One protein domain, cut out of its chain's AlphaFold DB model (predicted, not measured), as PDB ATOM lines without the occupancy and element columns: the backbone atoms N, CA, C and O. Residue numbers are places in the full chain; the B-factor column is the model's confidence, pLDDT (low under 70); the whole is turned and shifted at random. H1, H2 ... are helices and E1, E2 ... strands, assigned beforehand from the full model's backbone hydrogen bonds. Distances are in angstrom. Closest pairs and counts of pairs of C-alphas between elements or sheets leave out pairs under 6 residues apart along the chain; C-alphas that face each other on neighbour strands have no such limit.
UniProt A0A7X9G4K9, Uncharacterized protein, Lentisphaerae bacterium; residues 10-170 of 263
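AT A GLANCE: This is residues 10 to 170 of the 263 residues of an uncharacterized protein of Lentisphaerae bacterium (UniProt A0A7X9G4K9). One twisted sheet folds over into two leaves roughly face to face, E1, E10, E3 and E8 in one and E2, E9, E4 and E7 in the other, like a flattened barrel that is open in places. The leaves join where E3 runs beside E7, and a looser head at one end holds the small hairpin E5 and E6, the short helix H1 and the loop of residues 114 to 125. The printed part has 161 residues, with the order E1 E2 E3 E4 E5 E6 E7 H1 E8 E9 E10: ten named strands and one named helix. The large sheet is branched and mixed, the class is mostly strand, and under half of the residues, 80 of 161, are in named elements. The whole is compact, with a radius of gyration of the C-alphas of 15.6 A, yet elongated, spanning 49 by 30 by 25 A.

IN THESE COORDINATES: E1, residues 10 to 20, begins with C-alpha 10 at (284.052, 347.521, 288.671), is 26.8 A long and bends by 56 degrees at residue 17. E2 is residues 26 to 32, 20.0 A, and E3 is residues 39 to 49, 31.1 A, ending with C-alpha 49 at (259.752, 329.876, 293.904). E4 is residues 56 to 64, 24.3 A. The short strands E5, residues 80 to 82, and E6, residues 88 to 90, follow. E7 is residues 98 to 104, 18.9 A, H1 is residues 110 to 113, and E8 is residues 130 to 134, 13.7 A. E9, residues 143 to 151, is 26.8 A long, and E10, residues 156 to 166, is 28.2 A long and ends with C-alpha 166 at (286.285, 347.388, 294.755).

HOW THE PARTS SIT: In the branched sheet E1, an edge strand, is antiparallel to E10, with N 12 and O 163 2.8 A apart. The closest C-alphas of E1 and E2, those of Leu 14 and Tyr 28, are 6.7 A apart. E2, also an edge strand, is antiparallel to E9, with N 28 and O 147 at 2.9 A. E3 has three neighbours: E10 lies on one side of it, beside residues 39 to 49, and E7 and E8 on the other side, beside residues 47 to 48 and 41 to 45. E3 and E10 are antiparallel, with N 43 and O 162 at 2.9 A. E3 and E8, the latter an edge strand, are antiparallel, with N 42 and O 133 at 2.9 A. E3 and E7 are parallel, with an angle of 47 degrees between their directions and N 48 and O 102 at 3.0 A. E4 is antiparallel to E7 on one side, N 59 and O 99 at 2.8 A, and to E9 on the other side, N 61 and O 150 at 2.8 A. E5 and E6 form a hairpin, with N 81 and O 89 at 2.9 A. The closest C-alphas of E6 and E7, those of Gln 90 and Asn 100, are 7.1 A apart. H1 is not on the branched sheet, but only just, with 4 pairs of C-alphas within 10 A; it is too short for any O i to N i+4 pair, and its one O i to N i+3 pair is within hydrogen-bond range. E9 and E10 meet only through their link.

THE WHOLE: The C-alphas farthest apart, those of Gly 116 and Val 142, are 49.4 A from each other. The printed part has no cut. The long links are E4 to E5, 15 residues, and H1 to E8, 16 residues. The mean pLDDT of the printed part is 95.1, and no printed residue is under 70.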
ATOM      1  N   GLU A  10     284.366 348.230 289.911       94.00
ATOM      2  CA  GLU A  10     284.052 347.521 288.671       94.00
ATOM      3  C   GLU A  10     282.914 346.526 288.924       94.00
ATOM      4  O   GLU A  10     282.895 345.852 289.952       94.00
ATOM      5  N   ILE A  11     281.964 346.432 287.990       96.44
ATOM      6  CA  ILE A  11     280.810 345.533 288.092       96.44
ATOM      7  C   ILE A  11     280.747 344.641 286.854       96.44
ATOM      8  O   ILE A  11     280.751 345.130 285.725       96.44
ATOM      9  N   ILE A  12     280.612 343.336 287.075       97.06
ATOM     10  CA  ILE A  12     280.373 342.328 286.042       97.06
ATOM     11  C   ILE A  12     278.993 341.722 286.294       97.06
ATOM     12  O   ILE A  12     278.803 340.973 287.253       97.06
ATOM     13  N   ASN A  13     278.023 342.040 285.438       97.88
ATOM     14  CA  ASN A  13     276.686 341.450 285.511       97.88
ATOM     15  C   ASN A  13     276.707 340.040 284.909       97.88
ATOM     16  O   ASN A  13     277.194 339.857 283.794       97.88
ATOM     17  N   LEU A  14     276.182 339.060 285.645       97.44
ATOM     18  CA  LEU A  14     276.167 337.651 285.242       97.44
ATOM     19  C   LEU A  14     274.756 337.173 284.905       97.44
ATOM     20  O   LEU A  14     274.569 336.451 283.931       97.44
ATOM     21  N   GLU A  15     273.767 337.581 285.698       97.56
ATOM     22  CA  GLU A  15     272.369 337.207 285.497       97.56
ATOM     23  C   GLU A  15     271.436 338.266 286.076       97.56
ATOM     24  O   GLU A  15     271.612 338.712 287.213       97.56
ATOM     25  N   GLN A  16     270.398 338.623 285.322       97.12
ATOM     26  CA  GLN A  16     269.387 339.555 285.807       97.12
ATOM     27  C   GLN A  16     268.289 338.822 286.575       97.12
ATOM     28  O   GLN A  16     267.900 339.259 287.659       97.12
ATOM     29  N   GLN A  17     267.791 337.717 286.018       97.56
ATOM     30  CA  GLN A  17     266.809 336.866 286.673       97.56
ATOM     31  C   GLN A  17     266.819 335.467 286.068       97.56
ATOM     32  O   GLN A  17     266.629 335.308 284.865       97.56
ATOM     33  N   ARG A  18     266.894 334.443 286.917       96.94
ATOM     34  CA  ARG A  18     266.785 333.051 286.477       96.94
ATOM     35  C   ARG A  18     266.033 332.206 287.483       96.94
ATOM     36  O   ARG A  18     266.278 332.292 288.681       96.94
ATOM     37  N   ARG A  19     265.145 331.353 286.979       96.94
ATOM     38  CA  ARG A  19     264.552 330.261 287.750       96.94
ATOM     39  C   ARG A  19     265.391 329.005 287.550       96.94
ATOM     40  O   ARG A  19     265.673 328.638 286.411       96.94
ATOM     41  N   VAL A  20     265.760 328.349 288.640       96.31
ATOM     42  CA  VAL A  20     266.609 327.155 288.640       96.31
ATOM     43  C   VAL A  20     265.862 326.030 289.359       96.31
ATOM     44  O   VAL A  20     265.510 326.210 290.527       96.31
ATOM     45  N   PRO A  21     265.562 324.899 288.695       95.00
ATOM     46  CA  PRO A  21     264.977 323.720 289.339       95.00
ATOM     47  C   PRO A  21     265.892 323.160 290.438       95.00
ATOM     48  O   PRO A  21     267.086 323.437 290.408       95.00
ATOM     49  N   PRO A  22     265.382 322.390 291.416       93.88
ATOM     50  CA  PRO A  22     266.215 321.782 292.452       93.88
ATOM     51  C   PRO A  22     267.181 320.748 291.860       93.88
ATOM     52  O   PRO A  22     266.814 320.016 290.943       93.88
ATOM     53  N   LYS A  23     268.377 320.630 292.448       90.56
ATOM     54  CA  LYS A  23     269.439 319.670 292.088       90.56
ATOM     55  C   LYS A  23     270.027 319.861 290.687       90.56
ATOM     56  O   LYS A  23     270.749 318.992 290.204       90.56
ATOM     57  N   GLU A  24     269.752 320.997 290.055       89.12
ATOM     58  CA  GLU A  24     270.360 321.395 288.789       89.12
ATOM     59  C   GLU A  24     271.398 322.490 289.054       89.12
ATOM     60  O   GLU A  24     271.031 323.652 289.252       89.12
ATOM     61  N   PRO A  25     272.699 322.148 289.106       89.75
ATOM     62  CA  PRO A  25     273.733 323.151 289.280       89.75
ATOM     63  C   PRO A  25     273.821 324.048 288.042       89.75
ATOM     64  O   PRO A  25     273.757 323.582 286.903       89.75
ATOM     65  N   ILE A  26     274.014 325.342 288.271       95.94
ATOM     66  CA  ILE A  26     274.330 326.323 287.236       95.94
ATOM     67  C   ILE A  26     275.705 326.919 287.502       95.94
ATOM     68  O   ILE A  26     276.122 327.065 288.654       95.94
ATOM     69  N   THR A  27     276.399 327.288 286.430       97.38
ATOM     70  CA  THR A  27     277.707 327.931 286.518       97.38
ATOM     71  C   THR A  27     277.714 329.283 285.821       97.38
ATOM     72  O   THR A  27     277.040 329.490 284.810       97.38
ATOM     73  N   TYR A  28     278.491 330.212 286.374       97.81
ATOM     74  CA  TYR A  28     278.771 331.510 285.772       97.81
ATOM     75  C   TYR A  28     280.277 331.728 285.709       97.81
ATOM     76  O   TYR A  28     280.952 331.743 286.740       97.81
ATOM     77  N   SER A  29     280.806 331.932 284.507       97.56
ATOM     78  CA  SER A  29     282.212 332.280 284.319       97.56
ATOM     79  C   SER A  29     282.391 333.794 284.264       97.56
ATOM     80  O   SER A  29     281.608 334.505 283.636       97.56
ATOM     81  N   PHE A  30     283.464 334.291 284.869       97.38
ATOM     82  CA  PHE A  30     283.869 335.692 284.774       97.38
ATOM     83  C   PHE A  30     285.390 335.803 284.715       97.38
ATOM     84  O   PHE A  30     286.111 334.866 285.060       97.38
ATOM     85  N   ARG A  31     285.892 336.946 284.244       96.69
ATOM     86  CA  ARG A  31     287.331 337.206 284.167       96.69
ATOM     87  C   ARG A  31     287.707 338.412 285.001       96.69
ATOM     88  O   ARG A  31     287.056 339.446 284.900       96.69
ATOM     89  N   LEU A  32     288.784 338.274 285.763       94.94
ATOM     90  CA  LEU A  32     289.408 339.367 286.497       94.94
ATOM     91  C   LEU A  32     290.681 339.803 285.772       94.94
ATOM     92  O   LEU A  32     291.418 338.974 285.230       94.94
ATOM     93  N   ARG A  33     290.900 341.117 285.713       90.50
ATOM     94  CA  ARG A  33     292.090 341.721 285.093       90.50
ATOM     95  C   ARG A  33     293.159 342.046 286.127       90.50
ATOM     96  O   ARG A  33     294.332 341.866 285.836       90.50
ATOM     97  N   ASP A  34     292.723 342.511 287.292       86.94
ATOM     98  CA  ASP A  34     293.527 342.755 288.484       86.94
ATOM     99  C   ASP A  34     292.583 342.886 289.692       86.94
ATOM    100  O   ASP A  34     291.653 343.700 289.693       86.94
ATOM    101  N   ALA A  35     292.804 342.051 290.703       88.00
ATOM    102  CA  ALA A  35     292.078 342.068 291.965       88.00
ATOM    103  C   ALA A  35     292.989 341.691 293.145       88.00
ATOM    104  O   ALA A  35     292.525 341.106 294.122       88.00
ATOM    105  N   GLU A  36     294.298 341.945 293.049       87.00
ATOM    106  CA  GLU A  36     295.238 341.570 294.118       87.00
ATOM    107  C   GLU A  36     294.989 342.385 295.397       87.00
ATOM    108  O   GLU A  36     294.949 341.852 296.507       87.00
ATOM    109  N   THR A  37     294.731 343.683 295.243       88.56
ATOM    110  CA  THR A  37     294.488 344.606 296.361       88.56
ATOM    111  C   THR A  37     293.002 344.839 296.649       88.56
ATOM    112  O   THR A  37     292.653 345.289 297.748       88.56
ATOM    113  N   ARG A  38     292.125 344.484 295.706       92.75
ATOM    114  CA  ARG A  38     290.682 344.773 295.710       92.75
ATOM    115  C   ARG A  38     289.872 343.618 296.295       92.75
ATOM    116  O   ARG A  38     290.239 342.454 296.157       92.75
ATOM    117  N   GLN A  39     288.751 343.931 296.937       95.56
ATOM    118  CA  GLN A  39     287.801 342.919 297.386       95.56
ATOM    119  C   GLN A  39     286.914 342.493 296.217       95.56
ATOM    120  O   GLN A  39     286.315 343.339 295.555       95.56
ATOM    121  N   VAL A  40     286.802 341.184 295.994       97.81
ATOM    122  CA  VAL A  40     285.879 340.601 295.013       97.81
ATOM    123  C   VAL A  40     284.629 340.134 295.746       97.81
ATOM    124  O   VAL A  40     284.708 339.275 296.624       97.81
ATOM    125  N   ARG A  41     283.471 340.687 295.393       98.38
ATOM    126  CA  ARG A  41     282.193 340.441 296.062       98.38
ATOM    127  C   ARG A  41     281.175 339.855 295.097       98.38
ATOM    128  O   ARG A  41     280.937 340.409 294.029       98.38
ATOM    129  N   LEU A  42     280.543 338.752 295.483       98.56
ATOM    130  CA  LEU A  42     279.376 338.219 294.783       98.56
ATOM    131  C   LEU A  42     278.117 338.802 295.400       98.56
ATOM    132  O   LEU A  42     277.874 338.620 296.589       98.56
ATOM    133  N   HIS A  43     277.310 339.457 294.578       98.56
ATOM    134  CA  HIS A  43     275.977 339.913 294.934       98.56
ATOM    135  C   HIS A  43     274.962 339.029 294.225       98.56
ATOM    136  O   HIS A  43     275.098 338.778 293.028       98.56
ATOM    137  N   LEU A  44     273.950 338.572 294.954       98.19
ATOM    138  CA  LEU A  44     272.784 337.907 294.382       98.19
ATOM    139  C   LEU A  44     271.581 338.078 295.298       98.19
ATOM    140  O   LEU A  44     271.714 338.210 296.514       98.19
ATOM    141  N   GLU A  45     270.396 338.023 294.717       98.56
ATOM    142  CA  GLU A  45     269.151 337.851 295.448       98.56
ATOM    143  C   GLU A  45     268.613 336.444 295.195       98.56
ATOM    144  O   GLU A  45     268.625 335.986 294.053       98.56
ATOM    145  N   ALA A  46     268.141 335.757 296.235       98.19
ATOM    146  CA  ALA A  46     267.602 334.406 296.131       98.19
ATOM    147  C   ALA A  46     266.338 334.220 296.981       98.19
ATOM    148  O   ALA A  46     266.270 334.652 298.132       98.19
ATOM    149  N   ARG A  47     265.354 333.513 296.420       98.12
ATOM    150  CA  ARG A  47     264.177 332.996 297.135       98.12
ATOM    151  C   ARG A  47     263.730 331.674 296.531       98.12
ATOM    152  O   ARG A  47     263.924 331.459 295.333       98.12
ATOM    153  N   PHE A  48     263.068 330.825 297.309       98.31
ATOM    154  CA  PHE A  48     262.321 329.727 296.700       98.31
ATOM    155  C   PHE A  48     261.166 330.273 295.861       98.31
ATOM    156  O   PHE A  48     260.521 331.262 296.222       98.31
ATOM    157  N   ASP A  49     260.913 329.614 294.737       97.75
ATOM    158  CA  ASP A  49     259.752 329.876 293.904       97.75
ATOM    159  C   ASP A  49     258.503 329.285 294.559       97.75
ATOM    160  O   ASP A  49     258.292 328.072 294.520       97.75
ATOM    161  N   TRP A  50     257.729 330.127 295.246       97.50
ATOM    162  CA  TRP A  50     256.583 329.700 296.044       97.50
ATOM    163  C   TRP A  50     255.483 330.750 296.015       97.50
ATOM    164  O   TRP A  50     255.774 331.932 296.133       97.50
ATOM    165  N   ASP A  51     254.219 330.340 295.943       97.06
ATOM    166  CA  ASP A  51     253.096 331.273 295.746       97.06
ATOM    167  C   ASP A  51     252.757 332.128 296.980       97.06
ATOM    168  O   ASP A  51     251.956 333.061 296.914       97.06
ATOM    169  N   SER A  52     253.339 331.815 298.137       96.62
ATOM    170  CA  SER A  52     253.057 332.491 299.405       96.62
ATOM    171  C   SER A  52     254.281 332.544 300.318       96.62
ATOM    172  O   SER A  52     255.303 331.900 300.079       96.62
ATOM    173  N   LEU A  53     254.192 333.342 301.379       97.25
ATOM    174  CA  LEU A  53     255.155 333.271 302.471       97.25
ATOM    175  C   LEU A  53     254.907 331.972 303.248       97.25
ATOM    176  O   LEU A  53     253.790 331.740 303.709       97.25
ATOM    177  N   PHE A  54     255.930 331.129 303.394       95.00
ATOM    178  CA  PHE A  54     255.773 329.816 304.040       95.00
ATOM    179  C   PHE A  54     256.761 329.575 305.183       95.00
ATOM    180  O   PHE A  54     256.370 329.114 306.250       95.00
ATOM    181  N   GLY A  55     258.029 329.937 304.996       94.69
ATOM    182  CA  GLY A  55     259.080 329.738 305.988       94.69
ATOM    183  C   GLY A  55     260.453 329.796 305.335       94.69
ATOM    184  O   GLY A  55     260.656 330.546 304.377       94.69
ATOM    185  N   TYR A  56     261.370 328.960 305.810       95.38
ATOM    186  CA  TYR A  56     262.726 328.835 305.282       95.38
ATOM    187  C   TYR A  56     263.222 327.395 305.379       95.38
ATOM    188  O   TYR A  56     262.770 326.616 306.216       95.38
ATOM    189  N   THR A  57     264.180 327.055 304.527       96.31
ATOM    190  CA  THR A  57     265.002 325.847 304.645       96.31
ATOM    191  C   THR A  57     266.274 326.036 303.824       96.31
ATOM    192  O   THR A  57     266.420 327.042 303.121       96.31
ATOM    193  N   GLN A  58     267.195 325.078 303.895       95.94
ATOM    194  CA  GLN A  58     268.405 325.073 303.083       95.94
ATOM    195  C   GLN A  58     268.002 325.058 301.612       95.94
ATOM    196  O   GLN A  58     267.198 324.234 301.204       95.94
ATOM    197  N   GLY A  59     268.520 325.965 300.796       95.69
ATOM    198  CA  GLY A  59     268.102 326.056 299.394       95.69
ATOM    199  C   GLY A  59     269.212 326.346 298.416       95.69
ATOM    200  O   GLY A  59     269.013 326.138 297.224       95.69
ATOM    201  N   LEU A  60     270.365 326.783 298.911       96.19
ATOM    202  CA  LEU A  60     271.438 327.324 298.099       96.19
ATOM    203  C   LEU A  60     272.776 326.753 298.561       96.19
ATOM    204  O   LEU A  60     273.139 326.903 299.722       96.19
ATOM    205  N   ARG A  61     273.532 326.141 297.656       97.31
ATOM    206  CA  ARG A  61     274.944 325.812 297.847       97.31
ATOM    207  C   ARG A  61     275.774 326.633 296.868       97.31
ATOM    208  O   ARG A  61     275.450 326.684 295.682       97.31
ATOM    209  N   LEU A  62     276.831 327.268 297.368       97.44
ATOM    210  CA  LEU A  62     277.701 328.138 296.576       97.44
ATOM    211  C   LEU A  62     279.136 327.628 296.553       97.44
ATOM    212  O   LEU A  62     279.715 327.314 297.597       97.44
ATOM    213  N   THR A  63     279.721 327.625 295.361       98.19
ATOM    214  CA  THR A  63     281.139 327.356 295.146       98.19
ATOM    215  C   THR A  63     281.762 328.399 294.223       98.19
ATOM    216  O   THR A  63     281.085 329.052 293.431       98.19
ATOM    217  N   ILE A  64     283.075 328.566 294.329       98.06
ATOM    218  CA  ILE A  64     283.893 329.368 293.425       98.06
ATOM    219  C   ILE A  64     285.168 328.578 293.131       98.06
ATOM    220  O   ILE A  64     285.845 328.124 294.051       98.06
ATOM    221  N   ASN A  65     285.468 328.343 291.854       97.38
ATOM    222  CA  ASN A  65     286.587 327.498 291.420       97.38
ATOM    223  C   ASN A  65     286.616 326.132 292.146       97.38
ATOM    224  O   ASN A  65     287.671 325.643 292.547       97.38
ATOM    225  N   GLY A  66     285.434 325.550 292.388       96.12
ATOM    226  CA  GLY A  66     285.257 324.291 293.121       96.12
ATOM    227  C   GLY A  66     285.355 324.381 294.652       96.12
ATOM    228  O   GLY A  66     285.067 323.396 295.327       96.12
ATOM    229  N   GLN A  67     285.706 325.534 295.227       98.00
ATOM    230  CA  GLN A  67     285.787 325.739 296.678       98.00
ATOM    231  C   GLN A  67     284.467 326.279 297.237       98.00
ATOM    232  O   GLN A  67     283.866 327.176 296.653       98.00
ATOM    233  N   GLY A  68     284.015 325.764 298.383       97.75
ATOM    234  CA  GLY A  68     282.783 326.224 299.031       97.75
ATOM    235  C   GLY A  68     282.879 327.665 299.541       97.75
ATOM    236  O   GLY A  68     283.831 328.028 300.234       97.75
ATOM    237  N   VAL A  69     281.866 328.484 299.251       98.25
ATOM    238  CA  VAL A  69     281.741 329.839 299.812       98.25
ATOM    239  C   VAL A  69     281.063 329.732 301.177       98.25
ATOM    240  O   VAL A  69     279.842 329.607 301.262       98.25
ATOM    241  N   THR A  70     281.856 329.725 302.248       97.69
ATOM    242  CA  THR A  70     281.367 329.469 303.615       97.69
ATOM    243  C   THR A  70     280.658 330.666 304.251       97.69
ATOM    244  O   THR A  70     280.881 331.809 303.851       97.69
ATOM    245  N   GLY A  71     279.842 330.420 305.281       97.38
ATOM    246  CA  GLY A  71     279.057 331.447 305.969       97.38
ATOM    247  C   GLY A  71     279.891 332.598 306.538       97.38
ATOM    248  O   GLY A  71     279.448 333.742 306.514       97.38
ATOM    249  N   SER A  72     281.135 332.339 306.954       96.62
ATOM    250  CA  SER A  72     282.087 333.380 307.386       96.62
ATOM    251  C   SER A  72     282.351 334.476 306.341       96.62
ATOM    252  O   SER A  72     282.798 335.571 306.684       96.62
ATOM    253  N   ARG A  73     282.054 334.201 305.063       97.00
ATOM    254  CA  ARG A  73     282.225 335.123 303.934       97.00
ATOM    255  C   ARG A  73     280.979 335.942 303.622       97.00
ATOM    256  O   ARG A  73     281.053 336.807 302.756       97.00
ATOM    257  N   LEU A  74     279.852 335.694 304.288       97.38
ATOM    258  CA  LEU A  74     278.659 336.531 304.172       97.38
ATOM    259  C   LEU A  74     278.937 337.901 304.808       97.38
ATOM    260  O   LEU A  74     279.325 337.977 305.974       97.38
ATOM    261  N   LEU A  75     278.758 338.974 304.039       96.75
ATOM    262  CA  LEU A  75     279.167 340.331 304.414       96.75
ATOM    263  C   LEU A  75     278.014 341.207 304.903       96.75
ATOM    264  O   LEU A  75     278.198 342.033 305.787       96.75
ATOM    265  N   ASN A  76     276.829 341.056 304.312       96.12
ATOM    266  CA  ASN A  76     275.748 342.032 304.461       96.12
ATOM    267  C   ASN A  76     274.766 341.739 305.600       96.12
ATOM    268  O   ASN A  76     273.796 342.473 305.754       96.12
ATOM    269  N   LYS A  77     274.950 340.648 306.350       94.88
ATOM    270  CA  LYS A  77     274.086 340.298 307.485       94.88
ATOM    271  C   LYS A  77     274.783 339.327 308.448       94.88
ATOM    272  O   LYS A  77     275.609 338.523 307.994       94.88
ATOM    273  N   PRO A  78     274.455 339.355 309.752       94.25
ATOM    274  CA  PRO A  78     274.867 338.313 310.688       94.25
ATOM    275  C   PRO A  78     274.346 336.947 310.248       94.25
ATOM    276  O   PRO A  78     273.267 336.860 309.670       94.25
ATOM    277  N   LEU A  79     275.069 335.867 310.558       94.81
ATOM    278  CA  LEU A  79     274.596 334.517 310.235       94.81
ATOM    279  C   LEU A  79     273.318 334.139 310.978       94.81
ATOM    280  O   LEU A  79     272.511 333.417 310.415       94.81
ATOM    281  N   ALA A  80     273.122 334.590 312.213       93.81
ATOM    282  CA  ALA A  80     271.897 334.316 312.956       93.81
ATOM    283  C   ALA A  80     270.785 335.308 312.584       93.81
ATOM    284  O   ALA A  80     271.050 336.491 312.372       93.81
ATOM    285  N   TYR A  81     269.543 334.829 312.571       94.12
ATOM    286  CA  TYR A  81     268.349 335.663 312.476       94.12
ATOM    287  C   TYR A  81     267.244 335.130 313.389       94.12
ATOM    288  O   TYR A  81     267.214 333.949 313.752       94.12
ATOM    289  N   LYS A  82     266.308 336.013 313.740       94.12
ATOM    290  CA  LYS A  82     265.135 335.691 314.558       94.12
ATOM    291  C   LYS A  82     263.850 335.860 313.773       94.12
ATOM    292  O   LYS A  82     263.702 336.793 312.980       94.12
ATOM    293  N   THR A  83     262.904 334.977 314.054       94.50
ATOM    294  CA  THR A  83     261.554 335.035 313.504       94.50
ATOM    295  C   THR A  83     260.552 335.509 314.544       94.50
ATOM    296  O   THR A  83     260.745 335.363 315.751       94.50
ATOM    297  N   ARG A  84     259.440 336.073 314.075       92.62
ATOM    298  CA  ARG A  84     258.408 336.681 314.925       92.62
ATOM    299  C   ARG A  84     257.757 335.715 315.924       92.62
ATOM    300  O   ARG A  84     257.284 336.148 316.966       92.62
ATOM    301  N   ASN A  85     257.760 334.412 315.653       92.12
ATOM    302  CA  ASN A  85     257.307 333.389 316.603       92.12
ATOM    303  C   ASN A  85     258.270 333.139 317.787       92.12
ATOM    304  O   ASN A  85     258.052 332.192 318.538       92.12
ATOM    305  N   GLY A  86     259.337 333.932 317.936       88.75
ATOM    306  CA  GLY A  86     260.361 333.767 318.972       88.75
ATOM    307  C   GLY A  86     261.416 332.709 318.644       88.75
ATOM    308  O   GLY A  86     262.364 332.534 319.407       88.75
ATOM    309  N   GLY A  87     261.277 332.019 317.509       87.94
ATOM    310  CA  GLY A  87     262.301 331.133 316.979       87.94
ATOM    311  C   GLY A  87     263.517 331.893 316.446       87.94
ATOM    312  O   GLY A  87     263.512 333.113 316.264       87.94
ATOM    313  N   GLY A  88     264.570 331.137 316.165       84.56
ATOM    314  CA  GLY A  88     265.754 331.629 315.480       84.56
ATOM    315  C   GLY A  88     266.381 330.528 314.644       84.56
ATOM    316  O   GLY A  88     266.202 329.337 314.909       84.56
ATOM    317  N   ASN A  89     267.103 330.932 313.611       92.75
ATOM    318  CA  ASN A  89     267.912 330.026 312.814       92.75
ATOM    319  C   ASN A  89     269.142 330.771 312.294       92.75
ATOM    320  O   ASN A  89     269.420 331.903 312.694       92.75
ATOM    321  N   GLN A  90     269.901 330.116 311.427       95.19
ATOM    322  CA  GLN A  90     271.080 330.682 310.803       95.19
ATOM    323  C   GLN A  90     270.926 330.673 309.287       95.19
ATOM    324  O   GLN A  90     270.355 329.747 308.722       95.19
ATOM    325  N   TRP A  91     271.447 331.687 308.604       96.88
ATOM    326  CA  TRP A  91     271.575 331.698 307.153       96.88
ATOM    327  C   TRP A  91     272.517 330.594 306.687       96.88
ATOM    328  O   TRP A  91     272.220 329.962 305.691       96.88
ATOM    329  N   ALA A  92     273.598 330.321 307.419       97.12
ATOM    330  CA  ALA A  92     274.490 329.177 307.227       97.12
ATOM    331  C   ALA A  92     275.293 328.913 308.512       97.12
ATOM    332  O   ALA A  92     275.354 329.768 309.400       97.12
ATOM    333  N   GLN A  93     275.946 327.750 308.594       95.62
ATOM    334  CA  GLN A  93     277.043 327.552 309.549       95.62
ATOM    335  C   GLN A  93     278.248 328.414 309.147       95.62
ATOM    336  O   GLN A  93     278.421 328.733 307.971       95.62
ATOM    337  N   VAL A  94     279.104 328.766 310.108       95.06
ATOM    338  CA  VAL A  94     280.284 329.621 309.869       95.06
ATOM    339  C   VAL A  94     281.238 328.997 308.836       95.06
ATOM    340  O   VAL A  94     281.730 329.688 307.942       95.06
ATOM    341  N   ASP A  95     281.450 327.687 308.918       95.06
ATOM    342  CA  ASP A  95     282.246 326.859 308.003       95.06
ATOM    343  C   ASP A  95     281.399 326.152 306.924       95.06
ATOM    344  O   ASP A  95     281.931 325.567 305.979       95.06
ATOM    345  N   GLY A  96     280.072 326.236 307.022       95.81
ATOM    346  CA  GLY A  96     279.140 325.667 306.055       95.81
ATOM    347  C   GLY A  96     278.978 326.548 304.820       95.81
ATOM    348  O   GLY A  96     278.986 327.768 304.907       95.81
ATOM    349  N   HIS A  97     278.781 325.924 303.661       96.50
ATOM    350  CA  HIS A  97     278.584 326.591 302.361       96.50
ATOM    351  C   HIS A  97     277.191 326.306 301.765       96.50
ATOM    352  O   HIS A  97     276.962 326.453 300.563       96.50
ATOM    353  N   VAL A  98     276.270 325.862 302.624       97.31
ATOM    354  CA  VAL A  98     274.854 325.647 302.328       97.31
ATOM    355  C   VAL A  98     274.047 326.663 303.123       97.31
ATOM    356  O   VAL A  98     274.213 326.770 304.339       97.31
ATOM    357  N   TYR A  99     273.172 327.380 302.428       98.12
ATOM    358  CA  TYR A  99     272.443 328.521 302.944       98.12
ATOM    359  C   TYR A  99     270.944 328.253 303.017       98.12
ATOM    360  O   TYR A  99     270.341 327.726 302.077       98.12
ATOM    361  N   ASN A 100     270.345 328.668 304.129       97.50
ATOM    362  CA  ASN A 100     268.911 328.842 304.258       97.50
ATOM    363  C   ASN A 100     268.452 330.011 303.383       97.50
ATOM    364  O   ASN A 100     269.073 331.071 303.373       97.50
ATOM    365  N   ILE A 101     267.344 329.820 302.675       97.19
ATOM    366  CA  ILE A 101     266.659 330.872 301.920       97.19
ATOM    367  C   ILE A 101     265.160 330.822 302.222       97.19
ATOM    368  O   ILE A 101     264.636 329.828 302.734       97.19
ATOM    369  N   MET A 102     264.473 331.916 301.914       97.00
ATOM    370  CA  MET A 102     263.073 332.122 302.272       97.00
ATOM    371  C   MET A 102     262.130 331.670 301.148       97.00
ATOM    372  O   MET A 102     262.394 331.912 299.968       97.00
ATOM    373  N   TYR A 103     261.002 331.061 301.516       97.56
ATOM    374  CA  TYR A 103     259.862 330.861 300.615       97.56
ATOM    375  C   TYR A 103     259.074 332.160 300.493       97.56
ATOM    376  O   TYR A 103     258.652 332.720 301.507       97.56
ATOM    377  N   SER A 104     258.886 332.648 299.266       97.69
ATOM    378  CA  SER A 104     258.206 333.920 299.029       97.69
ATOM    379  C   SER A 104     257.673 334.033 297.596       97.69
ATOM    380  O   SER A 104     258.360 333.556 296.688       97.69
ATOM    381  N   PRO A 105     256.530 334.714 297.364       97.25
ATOM    382  CA  PRO A 105     256.003 334.986 296.019       97.25
ATOM    383  C   PRO A 105     256.835 336.001 295.242       97.25
ATOM    384  O   PRO A 105     256.858 336.007 294.012       97.25
ATOM    385  N   ASP A 106     257.556 336.865 295.943       96.88
ATOM    386  CA  ASP A 106     258.348 337.936 295.364       96.88
ATOM    387  C   ASP A 106     259.516 338.309 296.289       96.88
ATOM    388  O   ASP A 106     259.770 337.662 297.306       96.88
ATOM    389  N   PHE A 107     260.267 339.331 295.889       97.25
ATOM    390  CA  PHE A 107     261.380 339.895 296.655       97.25
ATOM    391  C   PHE A 107     260.937 341.104 297.500       97.25
ATOM    392  O   PHE A 107     261.756 341.962 297.817       97.25
ATOM    393  N   SER A 108     259.640 341.230 297.808       94.75
ATOM    394  CA  SER A 108     259.117 342.369 298.568       94.75
ATOM    395  C   SER A 108     259.417 342.254 300.059       94.75
ATOM    396  O   SER A 108     259.573 341.167 300.613       94.75
ATOM    397  N   ASP A 109     259.384 343.384 300.759       92.69
ATOM    398  CA  ASP A 109     259.581 343.423 302.209       92.69
ATOM    399  C   ASP A 109     258.431 342.795 303.019       92.69
ATOM    400  O   ASP A 109     258.490 342.805 304.248       92.69
ATOM    401  N   ARG A 110     257.419 342.183 302.380       94.19
ATOM    402  CA  ARG A 110     256.285 341.537 303.065       94.19
ATOM    403  C   ARG A 110     256.721 340.530 304.121       94.19
ATOM    404  O   ARG A 110     256.074 340.433 305.155       94.19
ATOM    405  N   ILE A 111     257.829 339.822 303.913       93.31
ATOM    406  CA  ILE A 111     258.362 338.897 304.921       93.31
ATOM    407  C   ILE A 111     258.770 339.592 306.229       93.31
ATOM    408  O   ILE A 111     258.691 338.986 307.294       93.31
ATOM    409  N   LYS A 112     259.173 340.865 306.172       92.62
ATOM    410  CA  LYS A 112     259.469 341.689 307.350       92.62
ATOM    411  C   LYS A 112     258.214 342.401 307.848       92.62
ATOM    412  O   LYS A 112     257.942 342.391 309.046       92.62
ATOM    413  N   THR A 113     257.423 342.978 306.942       92.81
ATOM    414  CA  THR A 113     256.336 343.906 307.292       92.81
ATOM    415  C   THR A 113     255.005 343.231 307.622       92.81
ATOM    416  O   THR A 113     254.187 343.829 308.315       92.81
ATOM    417  N   ASP A 114     254.751 342.007 307.151       93.56
ATOM    418  CA  ASP A 114     253.537 341.261 307.492       93.56
ATOM    419  C   ASP A 114     253.628 340.753 308.937       93.56
ATOM    420  O   ASP A 114     254.267 339.742 309.239       93.56
ATOM    421  N   THR A 115     252.975 341.471 309.850       91.69
ATOM    422  CA  THR A 115     252.960 341.152 311.281       91.69
ATOM    423  C   THR A 115     252.218 339.855 311.601       91.69
ATOM    424  O   THR A 115     252.450 339.277 312.662       91.69
ATOM    425  N   GLY A 116     251.345 339.380 310.706       93.56
ATOM    426  CA  GLY A 116     250.646 338.102 310.844       93.56
ATOM    427  C   GLY A 116     251.516 336.903 310.466       93.56
ATOM    428  O   GLY A 116     251.263 335.779 310.916       93.56
ATOM    429  N   PHE A 117     252.579 337.119 309.686       95.12
ATOM    430  CA  PHE A 117     253.482 336.054 309.273       95.12
ATOM    431  C   PHE A 117     254.461 335.677 310.398       95.12
ATOM    432  O   PHE A 117     255.419 336.389 310.712       95.12
ATOM    433  N   LYS A 118     254.219 334.511 311.009       93.94
ATOM    434  CA  LYS A 118     254.969 333.983 312.166       93.94
ATOM    435  C   LYS A 118     256.449 333.701 311.885       93.94
ATOM    436  O   LYS A 118     257.261 333.802 312.803       93.94
ATOM    437  N   TYR A 119     256.797 333.365 310.643       93.94
ATOM    438  CA  TYR A 119     258.188 333.156 310.219       93.94
ATOM    439  C   TYR A 119     258.822 334.413 309.616       93.94
ATOM    440  O   TYR A 119     259.926 334.347 309.083       93.94
ATOM    441  N   GLY A 120     258.133 335.554 309.688       93.81
ATOM    442  CA  GLY A 120     258.693 336.822 309.258       93.81
ATOM    443  C   GLY A 120     259.878 337.222 310.124       93.81
ATOM    444  O   GLY A 120     259.905 336.926 311.324       93.81
ATOM    445  N   LEU A 121     260.862 337.870 309.503       93.12
ATOM    446  CA  LEU A 121     262.057 338.326 310.202       93.12
ATOM    447  C   LEU A 121     261.702 339.484 311.135       93.12
ATOM    448  O   LEU A 121     260.948 340.381 310.762       93.12
ATOM    449  N   TYR A 122     262.228 339.422 312.356       85.62
ATOM    450  CA  TYR A 122     261.986 340.434 313.384       85.62
ATOM    451  C   TYR A 122     262.955 341.622 313.292       85.62
ATOM    452  O   TYR A 122     262.611 342.725 313.696       85.62
ATOM    453  N   GLU A 123     264.170 341.393 312.795       85.06
ATOM    454  CA  GLU A 123     265.261 342.373 312.794       85.06
ATOM    455  C   GLU A 123     265.304 343.144 311.465       85.06
ATOM    456  O   GLU A 123     265.430 342.537 310.400       85.06
ATOM    457  N   ASP A 124     265.242 344.478 311.529       76.81
ATOM    458  CA  ASP A 124     265.156 345.355 310.347       76.81
ATOM    459  C   ASP A 124     266.409 345.312 309.457       76.81
ATOM    460  O   ASP A 124     266.326 345.478 308.239       76.81
ATOM    461  N   GLU A 125     267.569 345.049 310.060       79.06
ATOM    462  CA  GLU A 125     268.872 344.975 309.388       79.06
ATOM    463  C   GLU A 125     269.044 343.689 308.559       79.06
ATOM    464  O   GLU A 125     269.971 343.571 307.756       79.06
ATOM    465  N   GLN A 126     268.151 342.709 308.721       88.75
ATOM    466  CA  GLN A 126     268.222 341.457 307.978       88.75
ATOM    467  C   GLN A 126     267.620 341.639 306.583       88.75
ATOM    468  O   GLN A 126     266.408 341.760 306.417       88.75
ATOM    469  N   GLU A 127     268.456 341.605 305.543       93.81
ATOM    470  CA  GLU A 127     267.974 341.544 304.157       93.81
ATOM    471  C   GLU A 127     267.648 340.076 303.790       93.81
ATOM    472  O   GLU A 127     268.581 339.301 303.568       93.81
ATOM    473  N   PRO A 128     266.370 339.653 303.713       94.75
ATOM    474  CA  PRO A 128     265.988 338.235 303.643       94.75
ATOM    475  C   PRO A 128     266.401 337.534 302.349       94.75
ATOM    476  O   PRO A 128     266.607 336.322 302.336       94.75
ATOM    477  N   TYR A 129     266.474 338.292 301.256       97.81
ATOM    478  CA  TYR A 129     266.712 337.737 299.927       97.81
ATOM    479  C   TYR A 129     268.078 338.097 299.367       97.81
ATOM    480  O   TYR A 129     268.583 337.369 298.524       97.81
ATOM    481  N   ARG A 130     268.675 339.212 299.798       98.00
ATOM    482  CA  ARG A 130     269.939 339.712 299.251       98.00
ATOM    483  C   ARG A 130     271.111 339.091 299.986       98.00
ATOM    484  O   ARG A 130     271.227 339.247 301.196       98.00
ATOM    485  N   PHE A 131     272.041 338.493 299.264       98.31
ATOM    486  CA  PHE A 131     273.281 337.952 299.800       98.31
ATOM    487  C   PHE A 131     274.473 338.638 299.141       98.31
ATOM    488  O   PHE A 131     274.497 338.842 297.925       98.31
ATOM    489  N   VAL A 132     275.455 339.005 299.961       98.38
ATOM    490  CA  VAL A 132     276.727 339.572 299.512       98.38
ATOM    491  C   VAL A 132     277.853 338.754 300.126       98.38
ATOM    492  O   VAL A 132     277.964 338.689 301.348       98.38
ATOM    493  N   PHE A 133     278.675 338.131 299.289       98.50
ATOM    494  CA  PHE A 133     279.754 337.244 299.720       98.50
ATOM    495  C   PHE A 133     281.120 337.794 299.348       98.50
ATOM    496  O   PHE A 133     281.311 338.235 298.218       98.50
ATOM    497  N   ASP A 134     282.088 337.683 300.251       98.06
ATOM    498  CA  ASP A 134     283.494 337.934 299.952       98.06
ATOM    499  C   ASP A 134     284.152 336.716 299.289       98.06
ATOM    500  O   ASP A 134     284.421 335.692 299.932       98.06
ATOM    501  N   LEU A 135     284.470 336.846 298.006       97.81
ATOM    502  CA  LEU A 135     285.173 335.830 297.226       97.81
ATOM    503  C   LEU A 135     286.698 336.006 297.248       97.81
ATOM    504  O   LEU A 135     287.423 335.180 296.692       97.81
ATOM    505  N   SER A 136     287.207 337.045 297.914       94.25
ATOM    506  CA  SER A 136     288.641 337.327 297.975       94.25
ATOM    507  C   SER A 136     289.401 336.158 298.609       94.25
ATOM    508  O   SER A 136     289.015 335.624 299.660       94.25
ATOM    509  N   GLY A 137     290.489 335.752 297.953       93.00
ATOM    510  CA  GLY A 137     291.279 334.571 298.312       93.00
ATOM    511  C   GLY A 137     290.703 333.234 297.830       93.00
ATOM    512  O   GLY A 137     291.352 332.215 298.028       93.00
ATOM    513  N   LEU A 138     289.519 333.216 297.205       95.94
ATOM    514  CA  LEU A 138     288.992 332.043 296.490       95.94
ATOM    515  C   LEU A 138     289.047 332.211 294.960       95.94
ATOM    516  O   LEU A 138     288.980 331.240 294.205       95.94
ATOM    517  N   THR A 139     289.159 333.453 294.491       96.81
ATOM    518  CA  THR A 139     289.310 333.798 293.076       96.81
ATOM    519  C   THR A 139     290.774 333.943 292.684       96.81
ATOM    520  O   THR A 139     291.576 334.474 293.448       96.81
ATOM    521  N   GLN A 140     291.103 333.581 291.447       94.50
ATOM    522  CA  GLN A 140     292.318 334.044 290.785       94.50
ATOM    523  C   GLN A 140     292.253 335.566 290.617       94.50
ATOM    524  O   GLN A 140     291.252 336.074 290.110       94.50
ATOM    525  N   HIS A 141     293.311 336.282 291.001       92.38
ATOM    526  CA  HIS A 141     293.375 337.748 290.889       92.38
ATOM    527  C   HIS A 141     293.432 338.239 289.434       92.38
ATOM    528  O   HIS A 141     292.980 339.340 289.131       92.38
ATOM    529  N   VAL A 142     293.949 337.398 288.534       94.38
ATOM    530  CA  VAL A 142     293.989 337.613 287.086       94.38
ATOM    531  C   VAL A 142     293.586 336.313 286.404       94.38
ATOM    532  O   VAL A 142     294.098 335.253 286.754       94.38
ATOM    533  N   GLY A 143     292.692 336.385 285.419       94.31
ATOM    534  CA  GLY A 143     292.259 335.225 284.642       94.31
ATOM    535  C   GLY A 143     290.798 334.849 284.859       94.31
ATOM    536  O   GLY A 143     289.976 335.675 285.258       94.31
ATOM    537  N   SER A 144     290.460 333.608 284.503       96.75
ATOM    538  CA  SER A 144     289.086 333.102 284.524       96.75
ATOM    539  C   SER A 144     288.746 332.492 285.878       96.75
ATOM    540  O   SER A 144     289.524 331.731 286.443       96.75
ATOM    541  N   ASN A 145     287.545 332.787 286.352       98.19
ATOM    542  CA  ASN A 145     286.959 332.246 287.564       98.19
ATOM    543  C   ASN A 145     285.565 331.697 287.252       98.19
ATOM    544  O   ASN A 145     284.906 332.166 286.319       98.19
ATOM    545  N   GLU A 146     285.104 330.733 288.041       98.38
ATOM    546  CA  GLU A 146     283.795 330.106 287.865       98.38
ATOM    547  C   GLU A 146     283.032 330.034 289.183       98.38
ATOM    548  O   GLU A 146     283.539 329.493 290.163       98.38
ATOM    549  N   ILE A 147     281.804 330.548 289.193       98.06
ATOM    550  CA  ILE A 147     280.856 330.421 290.302       98.06
ATOM    551  C   ILE A 147     279.970 329.216 290.025       98.06
ATOM    552  O   ILE A 147     279.347 329.165 288.965       98.06
ATOM    553  N   GLY A 148     279.866 328.298 290.979       97.44
ATOM    554  CA  GLY A 148     278.874 327.231 290.983       97.44
ATOM    555  C   GLY A 148     277.737 327.556 291.945       97.44
ATOM    556  O   GLY A 148     277.965 327.930 293.097       97.44
ATOM    557  N   ILE A 149     276.505 327.408 291.471       96.69
ATOM    558  CA  ILE A 149     275.292 327.578 292.268       96.69
ATOM    559  C   ILE A 149     274.457 326.311 292.132       96.69
ATOM    560  O   ILE A 149     274.020 325.972 291.037       96.69
ATOM    561  N   GLU A 150     274.207 325.629 293.243       95.62
ATOM    562  CA  GLU A 150     273.329 324.460 293.302       95.62
ATOM    563  C   GLU A 150     272.124 324.767 294.194       95.62
ATOM    564  O   GLU A 150     272.246 325.271 295.314       95.62
ATOM    565  N   THR A 151     270.942 324.450 293.685       95.62
ATOM    566  CA  THR A 151     269.669 324.510 294.403       95.62
ATOM    567  C   THR A 151     269.375 323.154 295.045       95.62
ATOM    568  O   THR A 151     269.634 322.111 294.449       95.62
ATOM    569  N   ILE A 152     268.820 323.126 296.258       94.12
ATOM    570  CA  ILE A 152     268.745 321.867 297.029       94.12
ATOM    571  C   ILE A 152     267.327 321.282 297.070       94.12
ATOM    572  O   ILE A 152     267.094 320.177 296.582       94.12
ATOM    573  N   PHE A 153     266.377 322.000 297.674       90.88
ATOM    574  CA  PHE A 153     265.071 321.429 298.036       90.88
ATOM    575  C   PHE A 153     263.952 321.725 297.036       90.88
ATOM    576  O   PHE A 153     263.147 320.847 296.736       90.88
ATOM    577  N   ALA A 154     263.882 322.954 296.534       93.88
ATOM    578  CA  ALA A 154     262.818 323.428 295.657       93.88
ATOM    579  C   ALA A 154     263.395 324.392 294.607       93.88
ATOM    580  O   ALA A 154     264.549 324.811 294.746       93.88
ATOM    581  N   PRO A 155     262.631 324.740 293.554       96.38
ATOM    582  CA  PRO A 155     263.086 325.709 292.572       96.38
ATOM    583  C   PRO A 155     263.414 327.049 293.234       96.38
ATOM    584  O   PRO A 155     262.688 327.504 294.118       96.38
ATOM    585  N   VAL A 156     264.495 327.684 292.797       98.00
ATOM    586  CA  VAL A 156     264.959 328.976 293.317       98.00
ATOM    587  C   VAL A 156     264.904 330.004 292.202       98.00
ATOM    588  O   VAL A 156     265.290 329.721 291.067       98.00
ATOM    589  N   ILE A 157     264.428 331.202 292.523       98.19
ATOM    590  CA  ILE A 157     264.583 332.366 291.657       98.19
ATOM    591  C   ILE A 157     265.780 333.160 292.153       98.19
ATOM    592  O   ILE A 157     265.806 333.593 293.305       98.19
ATOM    593  N   PHE A 158     266.740 333.361 291.259       97.81
ATOM    594  CA  PHE A 158     267.863 334.264 291.443       97.81
ATOM    595  C   PHE A 158     267.605 335.581 290.724       97.81
ATOM    596  O   PHE A 158     267.009 335.584 289.644       97.81
ATOM    597  N   ARG A 159     268.081 336.686 291.298       97.81
ATOM    598  CA  ARG A 159     268.120 338.007 290.661       97.81
ATOM    599  C   ARG A 159     269.441 338.710 290.916       97.81
ATOM    600  O   ARG A 159     270.110 338.431 291.910       97.81
ATOM    601  N   ASN A 160     269.769 339.656 290.035       97.81
ATOM    602  CA  ASN A 160     270.878 340.596 290.211       97.81
ATOM    603  C   ASN A 160     272.213 339.902 290.543       97.81
ATOM    604  O   ASN A 160     272.965 340.382 291.392       97.81
ATOM    605  N   VAL A 161     272.496 338.762 289.898       98.38
ATOM    606  CA  VAL A 161     273.750 338.033 290.102       98.38
ATOM    607  C   VAL A 161     274.861 338.813 289.420       98.38
ATOM    608  O   VAL A 161     274.867 338.979 288.197       98.38
ATOM    609  N   ARG A 162     275.808 339.306 290.211       98.50
ATOM    610  CA  ARG A 162     276.919 340.113 289.711       98.50
ATOM    611  C   ARG A 162     278.151 339.975 290.588       98.50
ATOM    612  O   ARG A 162     278.051 339.703 291.785       98.50
ATOM    613  N   ILE A 163     279.302 340.223 289.981       98.31
ATOM    614  CA  ILE A 163     280.562 340.427 290.685       98.31
ATOM    615  C   ILE A 163     280.818 341.923 290.804       98.31
ATOM    616  O   ILE A 163     280.716 342.656 289.825       98.31
ATOM    617  N   GLU A 164     281.156 342.360 292.007       97.69
ATOM    618  CA  GLU A 164     281.609 343.706 292.326       97.69
ATOM    619  C   GLU A 164     283.075 343.613 292.762       97.69
ATOM    620  O   GLU A 164     283.411 342.825 293.645       97.69
ATOM    621  N   ILE A 165     283.961 344.366 292.116       96.12
ATOM    622  CA  ILE A 165     285.379 344.455 292.476       96.12
ATOM    623  C   ILE A 165     285.638 345.885 292.933       96.12
ATOM    624  O   ILE A 165     285.327 346.828 292.207       96.12
ATOM    625  N   ASP A 166     286.186 346.065 294.130       94.62
ATOM    626  CA  ASP A 166     286.285 347.388 294.755       94.62
ATOM    627  C   ASP A 166     287.498 347.481 295.674       94.62
ATOM    628  O   ASP A 166     287.887 346.517 296.334       94.62
ATOM    629  N   GLU A 167     288.102 348.659 295.715       92.44
ATOM    630  CA  GLU A 167     289.188 348.981 296.640       92.44
ATOM    631  C   GLU A 167     288.669 349.174 298.076       92.44
ATOM    632  O   GLU A 167     289.371 348.863 299.043       92.44
ATOM    633  N   ASN A 168     287.417 349.614 298.231       92.44
ATOM    634  CA  ASN A 168     286.776 349.809 299.526       92.44
ATOM    635  C   ASN A 168     286.283 348.475 300.091       92.44
ATOM    636  O   ASN A 168     285.219 347.962 299.737       92.44
ATOM    637  N   ARG A 169     287.069 347.906 301.005       91.31
ATOM    638  CA  ARG A 169     286.761 346.612 301.623       91.31
ATOM    639  C   ARG A 169     285.596 346.723 302.604       91.31
ATOM    640  O   ARG A 169     285.628 347.530 303.531       91.31
ATOM    641  N   GLN A 170     284.618 345.837 302.460       93.38
ATOM    642  CA  GLN A 170     283.615 345.582 303.487       93.38
ATOM    643  C   GLN A 170     284.163 344.615 304.548       93.38
ATOM    644  O   GLN A 170     284.850 343.645 304.199       93.38
TER     645      GLN A 170